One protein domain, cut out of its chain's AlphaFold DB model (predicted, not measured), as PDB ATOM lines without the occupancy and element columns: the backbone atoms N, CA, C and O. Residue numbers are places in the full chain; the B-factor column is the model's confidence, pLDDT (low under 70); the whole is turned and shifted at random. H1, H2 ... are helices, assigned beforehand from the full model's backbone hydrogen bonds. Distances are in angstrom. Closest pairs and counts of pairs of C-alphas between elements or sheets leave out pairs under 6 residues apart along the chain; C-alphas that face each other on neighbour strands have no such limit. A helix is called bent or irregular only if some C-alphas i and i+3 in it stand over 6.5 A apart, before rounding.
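What this domain is: This is residues 144 to 278 of the 704 residues of the protein "Cu_amine_oxidN1 domain-containing protein" of Clostridium sp. MD294 (UniProt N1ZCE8). This is a long rod of helices built along one spine, the 36-residue H4: H3 folds back beside its first part as a long helical hairpin, and at the other end H2 and H5 pack on its later part, with H1 packed on H2 away from H4. The hairpin arm of H3 with the first part of H4 makes much of the length, and the other helices gather at the opposite end. The printed part has 135 residues with five named helices, H1 to H5 in order along the chain, and no named strand; the class is all helix. It is loose, with a radius of gyration of the C-alphas of 19.6 A, and spans 64 by 26 by 25 A.

Where its parts are: Start at Met 144 and find C-alpha 150 at (7.349, -5.608, -20.099), where H1 begins; it runs over residues 150 to 162, 18.3 A. Next comes H2, residues 166 to 178, 18.8 A. H3 takes residues 189 to 212, 35.1 A. Find C-alpha 217 at (27.560, 8.728, 12.705); from there H4 runs to residue 252, 52.5 A away. H5, residues 259 to 278, covers 30.1 A and ends at C-alpha 278, (23.980, 8.342, -13.015); it is only just irregular, with C-alphas 274 and 277 6.7 A apart.

How they stand to each other: Begin with H4, the hub, which touches three helices. With residues 220 to 237 alone it touches H3, opposite ways at a shallow tilt of 17 degrees, and the two form a hairpin; their closest C-alphas, of Phe 196 and Arg 234, are 6.1 A apart. With residues 236 to 250 alone H4 touches H5, its other hairpin partner, opposite ways at a shallow tilt of 26 degrees; the closest C-alphas are those of Thr 250 and Ile 262, 6.0 A. H2, with residues 174 to 178 alone, touches residues 242 to 249 of H4; look at the closest C-alphas, of Val 178 and Arg 245, 5.5 A. H1 and H2 form a hairpin at 34 degrees, only just a shallow tilt, with C-alphas 161 and 169 closest at 4.6 A. H2 and H5 are close but not clearly touching, H1 and H5 are near each other, and H3 is apart from H1, H2 and H5. Every O i to N i+4 pair is within hydrogen-bond range in H1, H2 and H3; in H4 31 of 32 are, in H5 14 of 16.

The domain as a whole: Look for the two C-alphas farthest apart, those of Gly 164 and Gly 214, 64.2 A. The printed part has no cut. The links from H1 to H2 and H3 to H4 are tight; those from H2 to H3 and H4 to H5 are short. The mean pLDDT of the printed part is 89.3, and no printed residue is under 70.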
ATOM      1  N   MET A 144      13.244  -4.160 -12.936       85.06
ATOM      2  CA  MET A 144      13.857  -2.934 -13.454       85.06
ATOM      3  C   MET A 144      12.778  -1.941 -13.892       85.06
ATOM      4  O   MET A 144      12.012  -2.203 -14.823       85.06
ATOM      5  N   VAL A 145      12.763  -0.757 -13.276       83.12
ATOM      6  CA  VAL A 145      11.848   0.344 -13.632       83.12
ATOM      7  C   VAL A 145      11.978   0.747 -15.105       83.12
ATOM      8  O   VAL A 145      10.989   1.112 -15.740       83.12
ATOM      9  N   GLU A 146      13.171   0.629 -15.680       88.94
ATOM     10  CA  GLU A 146      13.467   0.957 -17.076       88.94
ATOM     11  C   GLU A 146      12.727   0.045 -18.068       88.94
ATOM     12  O   GLU A 146      12.513   0.444 -19.216       88.94
ATOM     13  N   LEU A 147      12.294  -1.142 -17.616       88.31
ATOM     14  CA  LEU A 147      11.511  -2.117 -18.381       88.31
ATOM     15  C   LEU A 147      10.000  -2.024 -18.112       88.31
ATOM     16  O   LEU A 147       9.256  -2.965 -18.400       88.31
ATOM     17  N   LYS A 148       9.511  -0.911 -17.552       84.06
ATOM     18  CA  LYS A 148       8.090  -0.734 -17.218       84.06
ATOM     19  C   LYS A 148       7.163  -1.152 -18.373       84.06
ATOM     20  O   LYS A 148       7.300  -0.705 -19.512       84.06
ATOM     21  N   GLY A 149       6.189  -2.007 -18.057       80.88
ATOM     22  CA  GLY A 149       5.223  -2.554 -19.018       80.88
ATOM     23  C   GLY A 149       5.667  -3.843 -19.725       80.88
ATOM     24  O   GLY A 149       4.875  -4.412 -20.473       80.88
ATOM     25  N   ILE A 150       6.880  -4.355 -19.478       86.06
ATOM     26  CA  ILE A 150       7.349  -5.608 -20.099       86.06
ATOM     27  C   ILE A 150       6.509  -6.827 -19.684       86.06
ATOM     28  O   ILE A 150       6.307  -7.743 -20.479       86.06
ATOM     29  N   GLU A 151       5.966  -6.832 -18.464       80.81
ATOM     30  CA  GLU A 151       5.079  -7.897 -17.986       80.81
ATOM     31  C   GLU A 151       3.719  -7.879 -18.690       80.81
ATOM     32  O   GLU A 151       3.192  -8.933 -19.048       80.81
ATOM     33  N   GLU A 152       3.166  -6.688 -18.929       82.62
ATOM     34  CA  GLU A 152       1.925  -6.512 -19.688       82.62
ATOM     35  C   GLU A 152       2.109  -7.034 -21.116       82.62
ATOM     36  O   GLU A 152       1.298  -7.823 -21.607       82.62
ATOM     37  N   GLU A 153       3.232  -6.678 -21.746       87.56
ATOM     38  CA  GLU A 153       3.607  -7.164 -23.071       87.56
ATOM     39  C   GLU A 153       3.775  -8.694 -23.080       87.56
ATOM     40  O   GLU A 153       3.237  -9.373 -23.956       87.56
ATOM     41  N   LEU A 154       4.418  -9.279 -22.063       87.94
ATOM     42  CA  LEU A 154       4.527 -10.735 -21.922       87.94
ATOM     43  C   LEU A 154       3.147 -11.414 -21.883       87.94
ATOM     44  O   LEU A 154       2.961 -12.443 -22.540       87.94
ATOM     45  N   GLN A 155       2.177 -10.865 -21.140       83.75
ATOM     46  CA  GLN A 155       0.823 -11.433 -21.070       83.75
ATOM     47  C   GLN A 155       0.081 -11.325 -22.406       83.75
ATOM     48  O   GLN A 155      -0.581 -12.285 -22.813       83.75
ATOM     49  N   ILE A 156       0.225 -10.203 -23.119       87.94
ATOM     50  CA  ILE A 156      -0.348 -10.022 -24.460       87.94
ATOM     51  C   ILE A 156       0.205 -11.089 -25.413       87.94
ATOM     52  O   ILE A 156      -0.563 -11.808 -26.061       87.94
ATOM     53  N   GLN A 157       1.528 -11.260 -25.452       91.31
ATOM     54  CA  GLN A 157       2.171 -12.228 -26.346       91.31
ATOM     55  C   GLN A 157       1.869 -13.680 -25.957       91.31
ATOM     56  O   GLN A 157       1.703 -14.542 -26.824       91.31
ATOM     57  N   LYS A 158       1.707 -13.962 -24.658       88.88
ATOM     58  CA  LYS A 158       1.246 -15.265 -24.166       88.88
ATOM     59  C   LYS A 158      -0.154 -15.600 -24.682       88.88
ATOM     60  O   LYS A 158      -0.360 -16.705 -25.183       88.88
ATOM     61  N   ALA A 159      -1.091 -14.655 -24.618       90.50
ATOM     62  CA  ALA A 159      -2.449 -14.855 -25.119       90.50
ATOM     63  C   ALA A 159      -2.472 -15.105 -26.640       90.50
ATOM     64  O   ALA A 159      -3.186 -15.992 -27.109       90.50
ATOM     65  N   LEU A 160      -1.652 -14.383 -27.414       90.50
ATOM     66  CA  LEU A 160      -1.509 -14.603 -28.861       90.50
ATOM     67  C   LEU A 160      -0.913 -15.984 -29.181       90.50
ATOM     68  O   LEU A 160      -1.409 -16.695 -30.058       90.50
ATOM     69  N   LYS A 161       0.102 -16.414 -28.423       91.94
ATOM     70  CA  LYS A 161       0.674 -17.764 -28.521       91.94
ATOM     71  C   LYS A 161      -0.371 -18.852 -28.258       91.94
ATOM     72  O   LYS A 161      -0.426 -19.834 -28.997       91.94
ATOM     73  N   GLU A 162      -1.208 -18.693 -27.235       91.81
ATOM     74  CA  GLU A 162      -2.285 -19.643 -26.907       91.81
ATOM     75  C   GLU A 162      -3.354 -19.727 -28.012       91.81
ATOM     76  O   GLU A 162      -3.964 -20.778 -28.203       91.81
ATOM     77  N   GLN A 163      -3.521 -18.662 -28.801       93.56
ATOM     78  CA  GLN A 163      -4.377 -18.629 -29.994       93.56
ATOM     79  C   GLN A 163      -3.714 -19.235 -31.246       93.56
ATOM     80  O   GLN A 163      -4.340 -19.308 -32.304       93.56
ATOM     81  N   GLY A 164      -2.467 -19.706 -31.142       91.31
ATOM     82  CA  GLY A 164      -1.717 -20.298 -32.249       91.31
ATOM     83  C   GLY A 164      -1.026 -19.281 -33.161       91.31
ATOM     84  O   GLY A 164      -0.591 -19.656 -34.254       91.31
ATOM     85  N   ASP A 165      -0.904 -18.018 -32.736       92.31
ATOM     86  CA  ASP A 165      -0.175 -17.005 -33.493       92.31
ATOM     87  C   ASP A 165       1.338 -17.291 -33.465       92.31
ATOM     88  O   ASP A 165       1.979 -17.378 -32.408       92.31
ATOM     89  N   LYS A 166       1.922 -17.485 -34.652       91.12
ATOM     90  CA  LYS A 166       3.342 -17.836 -34.795       91.12
ATOM     91  C   LYS A 166       4.262 -16.678 -34.421       91.12
ATOM     92  O   LYS A 166       5.339 -16.932 -33.886       91.12
ATOM     93  N   GLU A 167       3.854 -15.445 -34.698       90.94
ATOM     94  CA  GLU A 167       4.646 -14.257 -34.386       90.94
ATOM     95  C   GLU A 167       4.547 -13.927 -32.896       90.94
ATOM     96  O   GLU A 167       5.575 -13.756 -32.250       90.94
ATOM     97  N   GLY A 168       3.356 -14.019 -32.307       88.69
ATOM     98  CA  GLY A 168       3.144 -13.935 -30.865       88.69
ATOM     99  C   GLY A 168       3.920 -15.002 -30.093       88.69
ATOM    100  O   GLY A 168       4.486 -14.726 -29.039       88.69
ATOM    101  N   THR A 169       4.068 -16.210 -30.654       92.94
ATOM    102  CA  THR A 169       4.944 -17.243 -30.075       92.94
ATOM    103  C   THR A 169       6.413 -16.813 -30.053       92.94
ATOM    104  O   THR A 169       7.088 -17.031 -29.044       92.94
ATOM    105  N   LYS A 170       6.924 -16.211 -31.136       93.81
ATOM    106  CA  LYS A 170       8.307 -15.705 -31.191       93.81
ATOM    107  C   LYS A 170       8.511 -14.535 -30.232       93.81
ATOM    108  O   LYS A 170       9.469 -14.560 -29.467       93.81
ATOM    109  N   CYS A 171       7.599 -13.563 -30.234       93.56
ATOM    110  CA  CYS A 171       7.616 -12.421 -29.324       93.56
ATOM    111  C   CYS A 171       7.587 -12.871 -27.859       93.56
ATOM    112  O   CYS A 171       8.404 -12.416 -27.069       93.56
ATOM    113  N   PHE A 172       6.732 -13.835 -27.508       94.25
ATOM    114  CA  PHE A 172       6.686 -14.409 -26.163       94.25
ATOM    115  C   PHE A 172       8.031 -15.022 -25.748       94.25
ATOM    116  O   PHE A 172       8.532 -14.719 -24.670       94.25
ATOM    117  N   VAL A 173       8.642 -15.854 -26.602       95.62
ATOM    118  CA  VAL A 173       9.959 -16.460 -26.317       95.62
ATOM    119  C   VAL A 173      11.049 -15.394 -26.200       95.62
ATOM    120  O   VAL A 173      11.913 -15.498 -25.335       95.62
ATOM    121  N   SER A 174      10.989 -14.362 -27.040       96.94
ATOM    122  CA  SER A 174      11.928 -13.245 -27.008       96.94
ATOM    123  C   SER A 174      11.849 -12.475 -25.689       96.94
ATOM    124  O   SER A 174      12.869 -12.281 -25.035       96.94
ATOM    125  N   ILE A 175      10.642 -12.116 -25.239       95.38
ATOM    126  CA  ILE A 175      10.454 -11.405 -23.966       95.38
ATOM    127  C   ILE A 175      10.908 -12.284 -22.800       95.38
ATOM    128  O   ILE A 175      11.606 -11.793 -21.920       95.38
ATOM    129  N   GLN A 176      10.594 -13.587 -22.817       93.31
ATOM    130  CA  GLN A 176      11.078 -14.534 -21.804       93.31
ATOM    131  C   GLN A 176      12.608 -14.584 -21.714       93.31
ATOM    132  O   GLN A 176      13.133 -14.655 -20.609       93.31
ATOM    133  N   SER A 177      13.306 -14.530 -22.852       94.69
ATOM    134  CA  SER A 177      14.774 -14.478 -22.923       94.69
ATOM    135  C   SER A 177      15.324 -13.200 -22.275       94.69
ATOM    136  O   SER A 177      16.293 -13.243 -21.520       94.69
ATOM    137  N   VAL A 178      14.668 -12.055 -22.503       96.38
ATOM    138  CA  VAL A 178      15.053 -10.775 -21.885       96.38
ATOM    139  C   VAL A 178      14.870 -10.815 -20.366       96.38
ATOM    140  O   VAL A 178      15.811 -10.486 -19.642       96.38
ATOM    141  N   ILE A 179      13.699 -11.249 -19.884       91.25
ATOM    142  CA  ILE A 179      13.336 -11.215 -18.454       91.25
ATOM    143  C   ILE A 179      13.812 -12.422 -17.645       91.25
ATOM    144  O   ILE A 179      13.477 -12.546 -16.469       91.25
ATOM    145  N   GLU A 180      14.556 -13.345 -18.254       88.19
ATOM    146  CA  GLU A 180      15.098 -14.489 -17.529       88.19
ATOM    147  C   GLU A 180      15.946 -14.006 -16.340       88.19
ATOM    148  O   GLU A 180      16.614 -12.976 -16.422       88.19
ATOM    149  N   SER A 181      15.948 -14.725 -15.216       85.00
ATOM    150  CA  SER A 181      16.783 -14.319 -14.082       85.00
ATOM    151  C   SER A 181      18.252 -14.220 -14.504       85.00
ATOM    152  O   SER A 181      18.784 -15.109 -15.166       85.00
ATOM    153  N   LEU A 182      18.942 -13.155 -14.102       87.44
ATOM    154  CA  LEU A 182      20.368 -12.994 -14.378       87.44
ATOM    155  C   LEU A 182      21.220 -14.037 -13.632       87.44
ATOM    156  O   LEU A 182      22.358 -14.281 -14.019       87.44
ATOM    157  N   TYR A 183      20.670 -14.728 -12.628       81.69
ATOM    158  CA  TYR A 183      21.333 -15.862 -11.975       81.69
ATOM    159  C   TYR A 183      21.369 -17.142 -12.827       81.69
ATOM    160  O   TYR A 183      22.066 -18.089 -12.461       81.69
ATOM    161  N   THR A 184      20.648 -17.197 -13.955       83.88
ATOM    162  CA  THR A 184      20.747 -18.315 -14.913       83.88
ATOM    163  C   THR A 184      21.829 -18.094 -15.971       83.88
ATOM    164  O   THR A 184      22.107 -18.994 -16.770       83.88
ATOM    165  N   GLU A 185      22.467 -16.919 -15.972       90.75
ATOM    166  CA  GLU A 185      23.560 -16.602 -16.879       90.75
ATOM    167  C   GLU A 185      24.777 -17.504 -16.684       90.75
ATOM    168  O   GLU A 185      25.011 -18.106 -15.634       90.75
ATOM    169  N   LYS A 186      25.586 -17.590 -17.739       91.88
ATOM    170  CA  LYS A 186      26.817 -18.382 -17.725       91.88
ATOM    171  C   LYS A 186      27.986 -17.591 -17.153       91.88
ATOM    172  O   LYS A 186      27.999 -16.362 -17.103       91.88
ATOM    173  N   GLU A 187      29.026 -18.329 -16.799       90.44
ATOM    174  CA  GLU A 187      30.315 -17.741 -16.454       90.44
ATOM    175  C   GLU A 187      30.924 -16.975 -17.636       90.44
ATOM    176  O   GLU A 187      30.787 -17.424 -18.782       90.44
ATOM    177  N   PRO A 188      31.618 -15.845 -17.389       93.38
ATOM    178  CA  PRO A 188      32.049 -15.315 -16.081       93.38
ATOM    179  C   PRO A 188      31.055 -14.362 -15.385       93.38
ATOM    180  O   PRO A 188      31.354 -13.855 -14.305       93.38
ATOM    181  N   PHE A 189      29.896 -14.081 -15.991       95.56
ATOM    182  CA  PHE A 189      28.942 -13.100 -15.462       95.56
ATOM    183  C   PHE A 189      28.382 -13.521 -14.096       95.56
ATOM    184  O   PHE A 189      28.354 -12.716 -13.166       95.56
ATOM    185  N   LEU A 190      27.981 -14.791 -13.962       85.56
ATOM    186  CA  LEU A 190      27.388 -15.313 -12.729       85.56
ATOM    187  C   LEU A 190      28.336 -15.167 -11.530       85.56
ATOM    188  O   LEU A 190      27.919 -14.671 -10.483       85.56
ATOM    189  N   GLN A 191      29.616 -15.519 -11.694       86.81
ATOM    190  CA  GLN A 191      30.644 -15.292 -10.674       86.81
ATOM    191  C   GLN A 191      30.749 -13.827 -10.260       86.81
ATOM    192  O   GLN A 191      30.882 -13.537  -9.072       86.81
ATOM    193  N   GLN A 192      30.698 -12.901 -11.216       94.12
ATOM    194  CA  GLN A 192      30.815 -11.477 -10.923       94.12
ATOM    195  C   GLN A 192      29.590 -10.944 -10.167       94.12
ATOM    196  O   GLN A 192      29.751 -10.193  -9.205       94.12
ATOM    197  N   LEU A 193      28.382 -11.371 -10.548       85.06
ATOM    198  CA  LEU A 193      27.145 -11.015  -9.850       85.06
ATOM    199  C   LEU A 193      27.150 -11.536  -8.403       85.06
ATOM    200  O   LEU A 193      26.972 -10.761  -7.465       85.06
ATOM    201  N   GLN A 194      27.477 -12.818  -8.208       82.06
ATOM    202  CA  GLN A 194      27.586 -13.434  -6.879       82.06
ATOM    203  C   GLN A 194      28.698 -12.808  -6.025       82.06
ATOM    204  O   GLN A 194      28.587 -12.726  -4.799       82.06
ATOM    205  N   TYR A 195      29.784 -12.361  -6.658       86.50
ATOM    206  CA  TYR A 195      30.846 -11.634  -5.976       86.50
ATOM    207  C   TYR A 195      30.338 -10.303  -5.411       86.50
ATOM    208  O   TYR A 195      30.619 -10.003  -4.251       86.50
ATOM    209  N   PHE A 196      29.547  -9.539  -6.173       86.94
ATOM    210  CA  PHE A 196      28.912  -8.322  -5.663       86.94
ATOM    211  C   PHE A 196      27.926  -8.608  -4.527       86.94
ATOM    212  O   PHE A 196      27.988  -7.923  -3.509       86.94
ATOM    213  N   ASP A 197      27.088  -9.642  -4.639       80.69
ATOM    214  CA  ASP A 197      26.151 -10.025  -3.568       80.69
ATOM    215  C   ASP A 197      26.886 -10.291  -2.248       80.69
ATOM    216  O   ASP A 197      26.529  -9.770  -1.187       80.69
ATOM    217  N   LYS A 198      27.981 -11.055  -2.328       83.12
ATOM    218  CA  LYS A 198      28.835 -11.347  -1.177       83.12
ATOM    219  C   LYS A 198      29.485 -10.084  -0.613       83.12
ATOM    220  O   LYS A 198      29.541  -9.930   0.608       83.12
ATOM    221  N   GLN A 199      29.976  -9.187  -1.471       89.31
ATOM    222  CA  GLN A 199      30.551  -7.923  -1.015       89.31
ATOM    223  C   GLN A 199      29.524  -7.081  -0.255       89.31
ATOM    224  O   GLN A 199      29.820  -6.616   0.843       89.31
ATOM    225  N   LEU A 200      28.313  -6.930  -0.796       83.69
ATOM    226  CA  LEU A 200      27.237  -6.160  -0.170       83.69
ATOM    227  C   LEU A 200      26.852  -6.719   1.200       83.69
ATOM    228  O   LEU A 200      26.707  -5.956   2.156       83.69
ATOM    229  N   GLN A 201      26.757  -8.044   1.317       80.38
ATOM    230  CA  GLN A 201      26.497  -8.701   2.596       80.38
ATOM    231  C   GLN A 201      27.620  -8.444   3.612       80.38
ATOM    232  O   GLN A 201      27.354  -8.149   4.778       80.38
ATOM    233  N   ASN A 202      28.880  -8.539   3.187       87.25
ATOM    234  CA  ASN A 202      30.016  -8.323   4.079       87.25
ATOM    235  C   ASN A 202      30.139  -6.859   4.525       87.25
ATOM    236  O   ASN A 202      30.431  -6.607   5.695       87.25
ATOM    237  N   ILE A 203      29.851  -5.903   3.639       85.25
ATOM    238  CA  ILE A 203      29.811  -4.477   3.984       85.25
ATOM    239  C   ILE A 203      28.664  -4.190   4.964       85.25
ATOM    240  O   ILE A 203      28.875  -3.475   5.941       85.25
ATOM    241  N   GLU A 204      27.478  -4.784   4.781       84.00
ATOM    242  CA  GLU A 204      26.373  -4.648   5.744       84.00
ATOM    243  C   GLU A 204      26.764  -5.184   7.131       84.00
ATOM    244  O   GLU A 204      26.581  -4.505   8.138       84.00
ATOM    245  N   ASN A 205      27.393  -6.362   7.192       80.38
ATOM    246  CA  ASN A 205      27.899  -6.923   8.449       80.38
ATOM    247  C   ASN A 205      28.936  -6.006   9.116       80.38
ATOM    248  O   ASN A 205      28.946  -5.851  10.342       80.38
ATOM    249  N   PHE A 206      29.799  -5.375   8.320       90.00
ATOM    250  CA  PHE A 206      30.755  -4.388   8.810       90.00
ATOM    251  C   PHE A 206      30.046  -3.151   9.393       90.00
ATOM    252  O   PHE A 206      30.378  -2.734  10.502       90.00
ATOM    253  N   ILE A 207      29.013  -2.620   8.725       81.31
ATOM    254  CA  ILE A 207      28.192  -1.501   9.226       81.31
ATOM    255  C   ILE A 207      27.484  -1.870  10.540       81.31
ATOM    256  O   ILE A 207      27.495  -1.082  11.487       81.31
ATOM    257  N   ILE A 208      26.902  -3.071  10.632       79.69
ATOM    258  CA  ILE A 208      26.280  -3.579  11.867       79.69
ATOM    259  C   ILE A 208      27.305  -3.622  13.004       79.69
ATOM    260  O   ILE A 208      27.007  -3.206  14.125       79.69
ATOM    261  N   THR A 209      28.525  -4.073  12.710       87.44
ATOM    262  CA  THR A 209      29.606  -4.137  13.698       87.44
ATOM    263  C   THR A 209      30.012  -2.741  14.172       87.44
ATOM    264  O   THR A 209      30.077  -2.512  15.376       87.44
ATOM    265  N   LEU A 210      30.162  -1.774  13.258       83.50
ATOM    266  CA  LEU A 210      30.422  -0.373  13.610       83.50
ATOM    267  C   LEU A 210      29.336   0.210  14.528       83.50
ATOM    268  O   LEU A 210      29.652   0.903  15.496       83.50
ATOM    269  N   ARG A 211      28.056  -0.076  14.249       81.81
ATOM    270  CA  ARG A 211      26.933   0.355  15.101       81.81
ATOM    271  C   ARG A 211      27.021  -0.269  16.495       81.81
ATOM    272  O   ARG A 211      26.858   0.440  17.484       81.81
ATOM    273  N   ALA A 212      27.307  -1.568  16.578       83.00
ATOM    274  CA  ALA A 212      27.438  -2.285  17.847       83.00
ATOM    275  C   ALA A 212      28.624  -1.786  18.695       83.00
ATOM    276  O   ALA A 212      28.539  -1.763  19.922       83.00
ATOM    277  N   GLU A 213      29.705  -1.352  18.047       91.75
ATOM    278  CA  GLU A 213      30.892  -0.774  18.689       91.75
ATOM    279  C   GLU A 213      30.723   0.714  19.056       91.75
ATOM    280  O   GLU A 213      31.606   1.298  19.685       91.75
ATOM    281  N   GLY A 214      29.593   1.341  18.703       81.50
ATOM    282  CA  GLY A 214      29.324   2.749  19.003       81.50
ATOM    283  C   GLY A 214      30.152   3.728  18.164       81.50
ATOM    284  O   GLY A 214      30.511   4.801  18.651       81.50
ATOM    285  N   ALA A 215      30.479   3.366  16.919       84.88
ATOM    286  CA  ALA A 215      31.187   4.243  15.991       84.88
ATOM    287  C   ALA A 215      30.423   5.557  15.725       84.88
ATOM    288  O   ALA A 215      29.203   5.643  15.872       84.88
ATOM    289  N   SER A 216      31.144   6.598  15.295       81.12
ATOM    290  CA  SER A 216      30.536   7.895  14.986       81.12
ATOM    291  C   SER A 216      29.565   7.807  13.801       81.12
ATOM    292  O   SER A 216      29.767   7.033  12.862       81.12
ATOM    293  N   LEU A 217      28.536   8.664  13.800       74.69
ATOM    294  CA  LEU A 217      27.560   8.728  12.705       74.69
ATOM    295  C   LEU A 217      28.232   9.028  11.357       74.69
ATOM    296  O   LEU A 217      27.865   8.442  10.347       74.69
ATOM    297  N   GLN A 218      29.264   9.876  11.347       78.44
ATOM    298  CA  GLN A 218      30.058  10.167  10.152       78.44
ATOM    299  C   GLN A 218      30.680   8.894   9.558       78.44
ATOM    300  O   GLN A 218      30.616   8.686   8.350       78.44
ATOM    301  N   LYS A 219      31.231   8.016  10.405       84.62
ATOM    302  CA  LYS A 219      31.852   6.754   9.985       84.62
ATOM    303  C   LYS A 219      30.821   5.746   9.473       84.62
ATOM    304  O   LYS A 219      31.035   5.124   8.437       84.62
ATOM    305  N   ILE A 220      29.676   5.634  10.149       74.94
ATOM    306  CA  ILE A 220      28.559   4.772   9.721       74.94
ATOM    307  C   ILE A 220      27.980   5.250   8.384       74.94
ATOM    308  O   ILE A 220      27.742   4.436   7.490       74.94
ATOM    309  N   ASN A 221      27.785   6.559   8.222       73.12
ATOM    310  CA  ASN A 221      27.277   7.140   6.984       73.12
ATOM    311  C   ASN A 221      28.261   6.923   5.836       73.12
ATOM    312  O   ASN A 221      27.846   6.536   4.752       73.12
ATOM    313  N   GLU A 222      29.562   7.096   6.076       86.62
ATOM    314  CA  GLU A 222      30.564   6.849   5.042       86.62
ATOM    315  C   GLU A 222      30.590   5.376   4.610       86.62
ATOM    316  O   GLU A 222      30.537   5.097   3.417       86.62
ATOM    317  N   ALA A 223      30.568   4.423   5.547       83.06
ATOM    318  CA  ALA A 223      30.480   3.002   5.202       83.06
ATOM    319  C   ALA A 223      29.200   2.676   4.405       83.06
ATOM    320  O   ALA A 223      29.231   1.868   3.478       83.06
ATOM    321  N   THR A 224      28.090   3.346   4.734       76.88
ATOM    322  CA  THR A 224      26.809   3.223   4.021       76.88
ATOM    323  C   THR A 224      26.906   3.770   2.595       76.88
ATOM    324  O   THR A 224      26.489   3.098   1.658       76.88
ATOM    325  N   ASN A 225      27.530   4.935   2.406       79.38
ATOM    326  CA  ASN A 225      27.777   5.513   1.082       79.38
ATOM    327  C   ASN A 225      28.617   4.569   0.211       79.38
ATOM    328  O   ASN A 225      28.309   4.358  -0.961       79.38
ATOM    329  N   GLN A 226      29.650   3.953   0.793       89.12
ATOM    330  CA  GLN A 226      30.484   2.983   0.085       89.12
ATOM    331  C   GLN A 226      29.723   1.694  -0.258       89.12
ATOM    332  O   GLN A 226      29.945   1.126  -1.326       89.12
ATOM    333  N   LYS A 227      28.781   1.256   0.588       86.25
ATOM    334  CA  LYS A 227      27.854   0.170   0.240       86.25
ATOM    335  C   LYS A 227      27.028   0.537  -0.993       86.25
ATOM    336  O   LYS A 227      27.026  -0.225  -1.955       86.25
ATOM    337  N   THR A 228      26.409   1.720  -1.011       80.75
ATOM    338  CA  THR A 228      25.642   2.217  -2.167       80.75
ATOM    339  C   THR A 228      26.496   2.307  -3.430       80.75
ATOM    340  O   THR A 228      26.036   1.976  -4.520       80.75
ATOM    341  N   ALA A 229      27.769   2.681  -3.304       85.12
ATOM    342  CA  ALA A 229      28.697   2.706  -4.429       85.12
ATOM    343  C   ALA A 229      28.907   1.304  -5.044       85.12
ATOM    344  O   ALA A 229      28.940   1.176  -6.268       85.12
ATOM    345  N   VAL A 230      28.992   0.253  -4.219       90.00
ATOM    346  CA  VAL A 230      29.057  -1.152  -4.673       90.00
ATOM    347  C   VAL A 230      27.708  -1.628  -5.225       90.00
ATOM    348  O   VAL A 230      27.673  -2.341  -6.227       90.00
ATOM    349  N   GLU A 231      26.587  -1.201  -4.632       85.38
ATOM    350  CA  GLU A 231      25.244  -1.482  -5.162       85.38
ATOM    351  C   GLU A 231      25.099  -0.918  -6.578       85.38
ATOM    352  O   GLU A 231      24.642  -1.622  -7.474       85.38
ATOM    353  N   ASN A 232      25.567   0.308  -6.823       85.50
ATOM    354  CA  ASN A 232      25.540   0.922  -8.149       85.50
ATOM    355  C   ASN A 232      26.425   0.177  -9.158       85.50
ATOM    356  O   ASN A 232      25.992  -0.042 -10.287       85.50
ATOM    357  N   GLN A 233      27.613  -0.295  -8.761       91.75
ATOM    358  CA  GLN A 233      28.449  -1.147  -9.622       91.75
ATOM    359  C   GLN A 233      27.725  -2.449 -10.009       91.75
ATOM    360  O   GLN A 233      27.746  -2.852 -11.175       91.75
ATOM    361  N   ARG A 234      27.032  -3.083  -9.054       92.62
ATOM    362  CA  ARG A 234      26.184  -4.253  -9.319       92.62
ATOM    363  C   ARG A 234      25.033  -3.909 -10.269       92.62
ATOM    364  O   ARG A 234      24.760  -4.679 -11.186       92.62
ATOM    365  N   LYS A 235      24.389  -2.746 -10.098       90.56
ATOM    366  CA  LYS A 235      23.331  -2.265 -11.004       90.56
ATOM    367  C   LYS A 235      23.830  -2.086 -12.431       90.56
ATOM    368  O   LYS A 235      23.189  -2.584 -13.351       90.56
ATOM    369  N   VAL A 236      24.990  -1.458 -12.611       94.31
ATOM    370  CA  VAL A 236      25.626  -1.302 -13.927       94.31
ATOM    371  C   VAL A 236      25.841  -2.663 -14.595       94.31
ATOM    372  O   VAL A 236      25.464  -2.825 -15.753       94.31
ATOM    373  N   LEU A 237      26.357  -3.660 -13.862       95.38
ATOM    374  CA  LEU A 237      26.541  -5.021 -14.380       95.38
ATOM    375  C   LEU A 237      25.216  -5.635 -14.872       95.38
ATOM    376  O   LEU A 237      25.153  -6.166 -15.983       95.38
ATOM    377  N   CYS A 238      24.151  -5.547 -14.070       94.69
ATOM    378  CA  CYS A 238      22.834  -6.074 -14.434       94.69
ATOM    379  C   CYS A 238      22.242  -5.355 -15.657       94.69
ATOM    380  O   CYS A 238      21.787  -6.010 -16.596       94.69
ATOM    381  N   TYR A 239      22.287  -4.020 -15.681       96.31
ATOM    382  CA  TYR A 239      21.776  -3.216 -16.793       96.31
ATOM    383  C   TYR A 239      22.503  -3.501 -18.102       96.31
ATOM    384  O   TYR A 239      21.856  -3.681 -19.133       96.31
ATOM    385  N   GLN A 240      23.832  -3.603 -18.069       96.75
ATOM    386  CA  GLN A 240      24.623  -3.961 -19.246       96.75
ATOM    387  C   GLN A 240      24.232  -5.338 -19.790       96.75
ATOM    388  O   GLN A 240      24.137  -5.513 -21.005       96.75
ATOM    389  N   LYS A 241      23.938  -6.306 -18.911       97.62
ATOM    390  CA  LYS A 241      23.516  -7.637 -19.353       97.62
ATOM    391  C   LYS A 241      22.118  -7.650 -19.965       97.62
ATOM    392  O   LYS A 241      21.887  -8.333 -20.961       97.62
ATOM    393  N   VAL A 242      21.192  -6.880 -19.404       97.81
ATOM    394  CA  VAL A 242      19.848  -6.727 -19.975       97.81
ATOM    395  C   VAL A 242      19.894  -5.983 -21.309       97.81
ATOM    396  O   VAL A 242      19.208  -6.400 -22.240       97.81
ATOM    397  N   LEU A 243      20.744  -4.960 -21.452       98.12
ATOM    398  CA  LEU A 243      21.001  -4.305 -22.740       98.12
ATOM    399  C   LEU A 243      21.492  -5.302 -23.792       98.12
ATOM    400  O   LEU A 243      20.909  -5.366 -24.872       98.12
ATOM    401  N   GLU A 244      22.486  -6.133 -23.462       97.44
ATOM    402  CA  GLU A 244      22.987  -7.182 -24.363       97.44
ATOM    403  C   GLU A 244      21.853  -8.114 -24.826       97.44
ATOM    404  O   GLU A 244      21.740  -8.422 -26.014       97.44
ATOM    405  N   ARG A 245      20.978  -8.542 -23.904       97.62
ATOM    406  CA  ARG A 245      19.824  -9.396 -24.226       97.62
ATOM    407  C   ARG A 245      18.806  -8.683 -25.113       97.62
ATOM    408  O   ARG A 245      18.366  -9.273 -26.097       97.62
ATOM    409  N   LEU A 246      18.444  -7.439 -24.794       98.12
ATOM    410  CA  LEU A 246      17.512  -6.628 -25.585       98.12
ATOM    411  C   LEU A 246      18.025  -6.426 -27.014       98.12
ATOM    412  O   LEU A 246      17.284  -6.643 -27.974       98.12
ATOM    413  N   GLU A 247      19.296  -6.060 -27.169       97.31
ATOM    414  CA  GLU A 247      19.937  -5.880 -28.472       97.31
ATOM    415  C   GLU A 247      19.966  -7.197 -29.253       97.31
ATOM    416  O   GLU A 247      19.527  -7.249 -30.404       97.31
ATOM    417  N   TYR A 248      20.401  -8.286 -28.616       96.75
ATOM    418  CA  TYR A 248      20.460  -9.606 -29.239       96.75
ATOM    419  C   TYR A 248      19.084 -10.092 -29.705       96.75
ATOM    420  O   TYR A 248      18.932 -10.527 -30.849       96.75
ATOM    421  N   GLU A 249      18.066  -9.987 -28.856       96.56
ATOM    422  CA  GLU A 249      16.703 -10.393 -29.185       96.56
ATOM    423  C   GLU A 249      16.073  -9.502 -30.266       96.56
ATOM    424  O   GLU A 249      15.397 -10.017 -31.160       96.56
ATOM    425  N   THR A 250      16.387  -8.203 -30.285       95.75
ATOM    426  CA  THR A 250      15.980  -7.293 -31.370       95.75
ATOM    427  C   THR A 250      16.475  -7.784 -32.733       95.75
ATOM    428  O   THR A 250      15.722  -7.749 -33.705       95.75
ATOM    429  N   THR A 251      17.706  -8.308 -32.824       94.19
ATOM    430  CA  THR A 251      18.255  -8.817 -34.100       94.19
ATOM    431  C   THR A 251      17.590 -10.097 -34.615       94.19
ATOM    432  O   THR A 251      17.735 -10.428 -35.793       94.19
ATOM    433  N   LYS A 252      16.873 -10.835 -33.758       93.50
ATOM    434  CA  LYS A 252      16.192 -12.088 -34.129       93.50
ATOM    435  C   LYS A 252      14.762 -11.886 -34.620       93.50
ATOM    436  O   LYS A 252      14.227 -12.777 -35.284       93.50
ATOM    437  N   LEU A 253      14.131 -10.780 -34.240       92.81
ATOM    438  CA  LEU A 253      12.750 -10.475 -34.595       92.81
ATOM    439  C   LEU A 253      12.660  -9.966 -36.043       92.81
ATOM    440  O   LEU A 253      13.568  -9.307 -36.548       92.81
ATOM    441  N   ASP A 254      11.555 -10.273 -36.726       90.25
ATOM    442  CA  ASP A 254      11.299  -9.744 -38.067       90.25
ATOM    443  C   ASP A 254      10.773  -8.313 -37.938       90.25
ATOM    444  O   ASP A 254       9.706  -8.075 -37.369       90.25
ATOM    445  N   TYR A 255      11.509  -7.352 -38.498       87.25
ATOM    446  CA  TYR A 255      11.156  -5.935 -38.430       87.25
ATOM    447  C   TYR A 255       9.738  -5.636 -38.933       87.25
ATOM    448  O   TYR A 255       9.038  -4.811 -38.351       87.25
ATOM    449  N   ASN A 256       9.288  -6.310 -39.994       87.12
ATOM    450  CA  ASN A 256       7.980  -6.044 -40.589       87.12
ATOM    451  C   ASN A 256       6.840  -6.709 -39.810       87.12
ATOM    452  O   ASN A 256       5.717  -6.206 -39.835       87.12
ATOM    453  N   ALA A 257       7.111  -7.829 -39.137       89.56
ATOM    454  CA  ALA A 257       6.097  -8.581 -38.399       89.56
ATOM    455  C   ALA A 257       6.004  -8.176 -36.919       89.56
ATOM    456  O   ALA A 257       4.921  -8.210 -36.340       89.56
ATOM    457  N   ASN A 258       7.119  -7.770 -36.306       93.06
ATOM    458  CA  ASN A 258       7.240  -7.551 -34.861       93.06
ATOM    459  C   ASN A 258       7.586  -6.090 -34.506       93.06
ATOM    460  O   ASN A 258       8.106  -5.823 -33.422       93.06
ATOM    461  N   ALA A 259       7.288  -5.137 -35.397       92.19
ATOM    462  CA  ALA A 259       7.644  -3.720 -35.254       92.19
ATOM    463  C   ALA A 259       7.252  -3.104 -33.896       92.19
ATOM    464  O   ALA A 259       8.003  -2.301 -33.349       92.19
ATOM    465  N   ALA A 260       6.097  -3.487 -33.336       91.38
ATOM    466  CA  ALA A 260       5.622  -2.970 -32.051       91.38
ATOM    467  C   ALA A 260       6.530  -3.379 -30.876       91.38
ATOM    468  O   ALA A 260       6.915  -2.527 -30.078       91.38
ATOM    469  N   LEU A 261       6.925  -4.657 -30.807       94.38
ATOM    470  CA  LEU A 261       7.833  -5.145 -29.768       94.38
ATOM    471  C   LEU A 261       9.245  -4.578 -29.952       94.38
ATOM    472  O   LEU A 261       9.878  -4.185 -28.980       94.38
ATOM    473  N   ILE A 262       9.719  -4.470 -31.196       95.94
ATOM    474  CA  ILE A 262      11.021  -3.855 -31.499       95.94
ATOM    475  C   ILE A 262      11.048  -2.388 -31.046       95.94
ATOM    476  O   ILE A 262      12.026  -1.948 -30.446       95.94
ATOM    477  N   ALA A 263       9.968  -1.636 -31.277       95.19
ATOM    478  CA  ALA A 263       9.852  -0.264 -30.789       95.19
ATOM    479  C   ALA A 263       9.874  -0.197 -29.251       95.19
ATOM    480  O   ALA A 263      10.517   0.689 -28.692       95.19
ATOM    481  N   LYS A 264       9.236  -1.158 -28.568       96.06
ATOM    482  CA  LYS A 264       9.294  -1.282 -27.104       96.06
ATOM    483  C   LYS A 264      10.699  -1.604 -26.598       96.06
ATOM    484  O   LYS A 264      11.166  -0.965 -25.665       96.06
ATOM    485  N   TYR A 265      11.415  -2.520 -27.244       97.81
ATOM    486  CA  TYR A 265      12.812  -2.801 -26.903       97.81
ATOM    487  C   TYR A 265      13.711  -1.579 -27.099       97.81
ATOM    488  O   TYR A 265      14.553  -1.314 -26.247       97.81
ATOM    489  N   ALA A 266      13.508  -0.790 -28.157       96.75
ATOM    490  CA  ALA A 266      14.247   0.458 -28.353       96.75
ATOM    491  C   ALA A 266      13.976   1.491 -27.239       96.75
ATOM    492  O   ALA A 266      14.897   2.187 -26.806       96.75
ATOM    493  N   GLU A 267      12.735   1.570 -26.745       97.31
ATOM    494  CA  GLU A 267      12.362   2.391 -25.584       97.31
ATOM    495  C   GLU A 267      13.105   1.924 -24.321       97.31
ATOM    496  O   GLU A 267      13.768   2.727 -23.668       97.31
ATOM    497  N   TYR A 268      13.090   0.621 -24.031       97.81
ATOM    498  CA  TYR A 268      13.806   0.035 -22.892       97.81
ATOM    499  C   TYR A 268      15.320   0.250 -22.962       97.81
ATOM    500  O   TYR A 268      15.930   0.659 -21.977       97.81
ATOM    501  N   ILE A 269      15.924   0.035 -24.135       98.06
ATOM    502  CA  ILE A 269      17.350   0.297 -24.372       98.06
ATOM    503  C   ILE A 269      17.670   1.760 -24.060       98.06
ATOM    504  O   ILE A 269      18.618   2.037 -23.326       98.06
ATOM    505  N   THR A 270      16.855   2.690 -24.564       97.56
ATOM    506  CA  THR A 270      17.039   4.125 -24.320       97.56
ATOM    507  C   THR A 270      16.942   4.448 -22.827       97.56
ATOM    508  O   THR A 270      17.809   5.144 -22.309       97.56
ATOM    509  N   ASN A 271      15.945   3.907 -22.121       93.75
ATOM    510  CA  ASN A 271      15.753   4.133 -20.684       93.75
ATOM    511  C   ASN A 271      16.929   3.616 -19.838       93.75
ATOM    512  O   ASN A 271      17.347   4.266 -18.879       93.75
ATOM    513  N   ILE A 272      17.496   2.458 -20.191       95.75
ATOM    514  CA  ILE A 272      18.679   1.939 -19.493       95.75
ATOM    515  C   ILE A 272      19.906   2.804 -19.810       95.75
ATOM    516  O   ILE A 272      20.648   3.187 -18.904       95.75
ATOM    517  N   GLN A 273      20.116   3.157 -21.081       95.69
ATOM    518  CA  GLN A 273      21.250   3.983 -21.507       95.69
ATOM    519  C   GLN A 273      21.240   5.381 -20.875       95.69
ATOM    520  O   GLN A 273      22.307   5.919 -20.589       95.69
ATOM    521  N   THR A 274      20.068   5.968 -20.623       93.44
ATOM    522  CA  THR A 274      19.957   7.254 -19.916       93.44
ATOM    523  C   THR A 274      20.202   7.131 -18.414       93.44
ATOM    524  O   THR A 274      20.646   8.098 -17.796       93.44
ATOM    525  N   THR A 275      19.966   5.955 -17.829       89.12
ATOM    526  CA  THR A 275      20.163   5.691 -16.395       89.12
ATOM    527  C   THR A 275      21.627   5.410 -16.053       89.12
ATOM    528  O   THR A 275      22.127   5.912 -15.044       89.12
ATOM    529  N   LEU A 276      22.344   4.664 -16.904       90.56
ATOM    530  CA  LEU A 276      23.727   4.226 -16.663       90.56
ATOM    531  C   LEU A 276      24.689   5.344 -16.202       90.56
ATOM    532  O   LEU A 276      25.346   5.139 -15.179       90.56
ATOM    533  N   PRO A 277      24.739   6.539 -16.831       87.81
ATOM    534  CA  PRO A 277      25.661   7.601 -16.418       87.81
ATOM    535  C   PRO A 277      25.468   8.086 -14.974       87.81
ATOM    536  O   PRO A 277      26.408   8.591 -14.371       87.81
ATOM    537  N   SER A 278      24.263   7.945 -14.405       83.69
ATOM    538  CA  SER A 278      23.980   8.342 -13.015       83.69
ATOM    539  C   SER A 278      24.481   7.333 -11.975       83.69
ATOM    540  O   SER A 278      24.613   7.671 -10.798       83.69
TER     541      SER A 278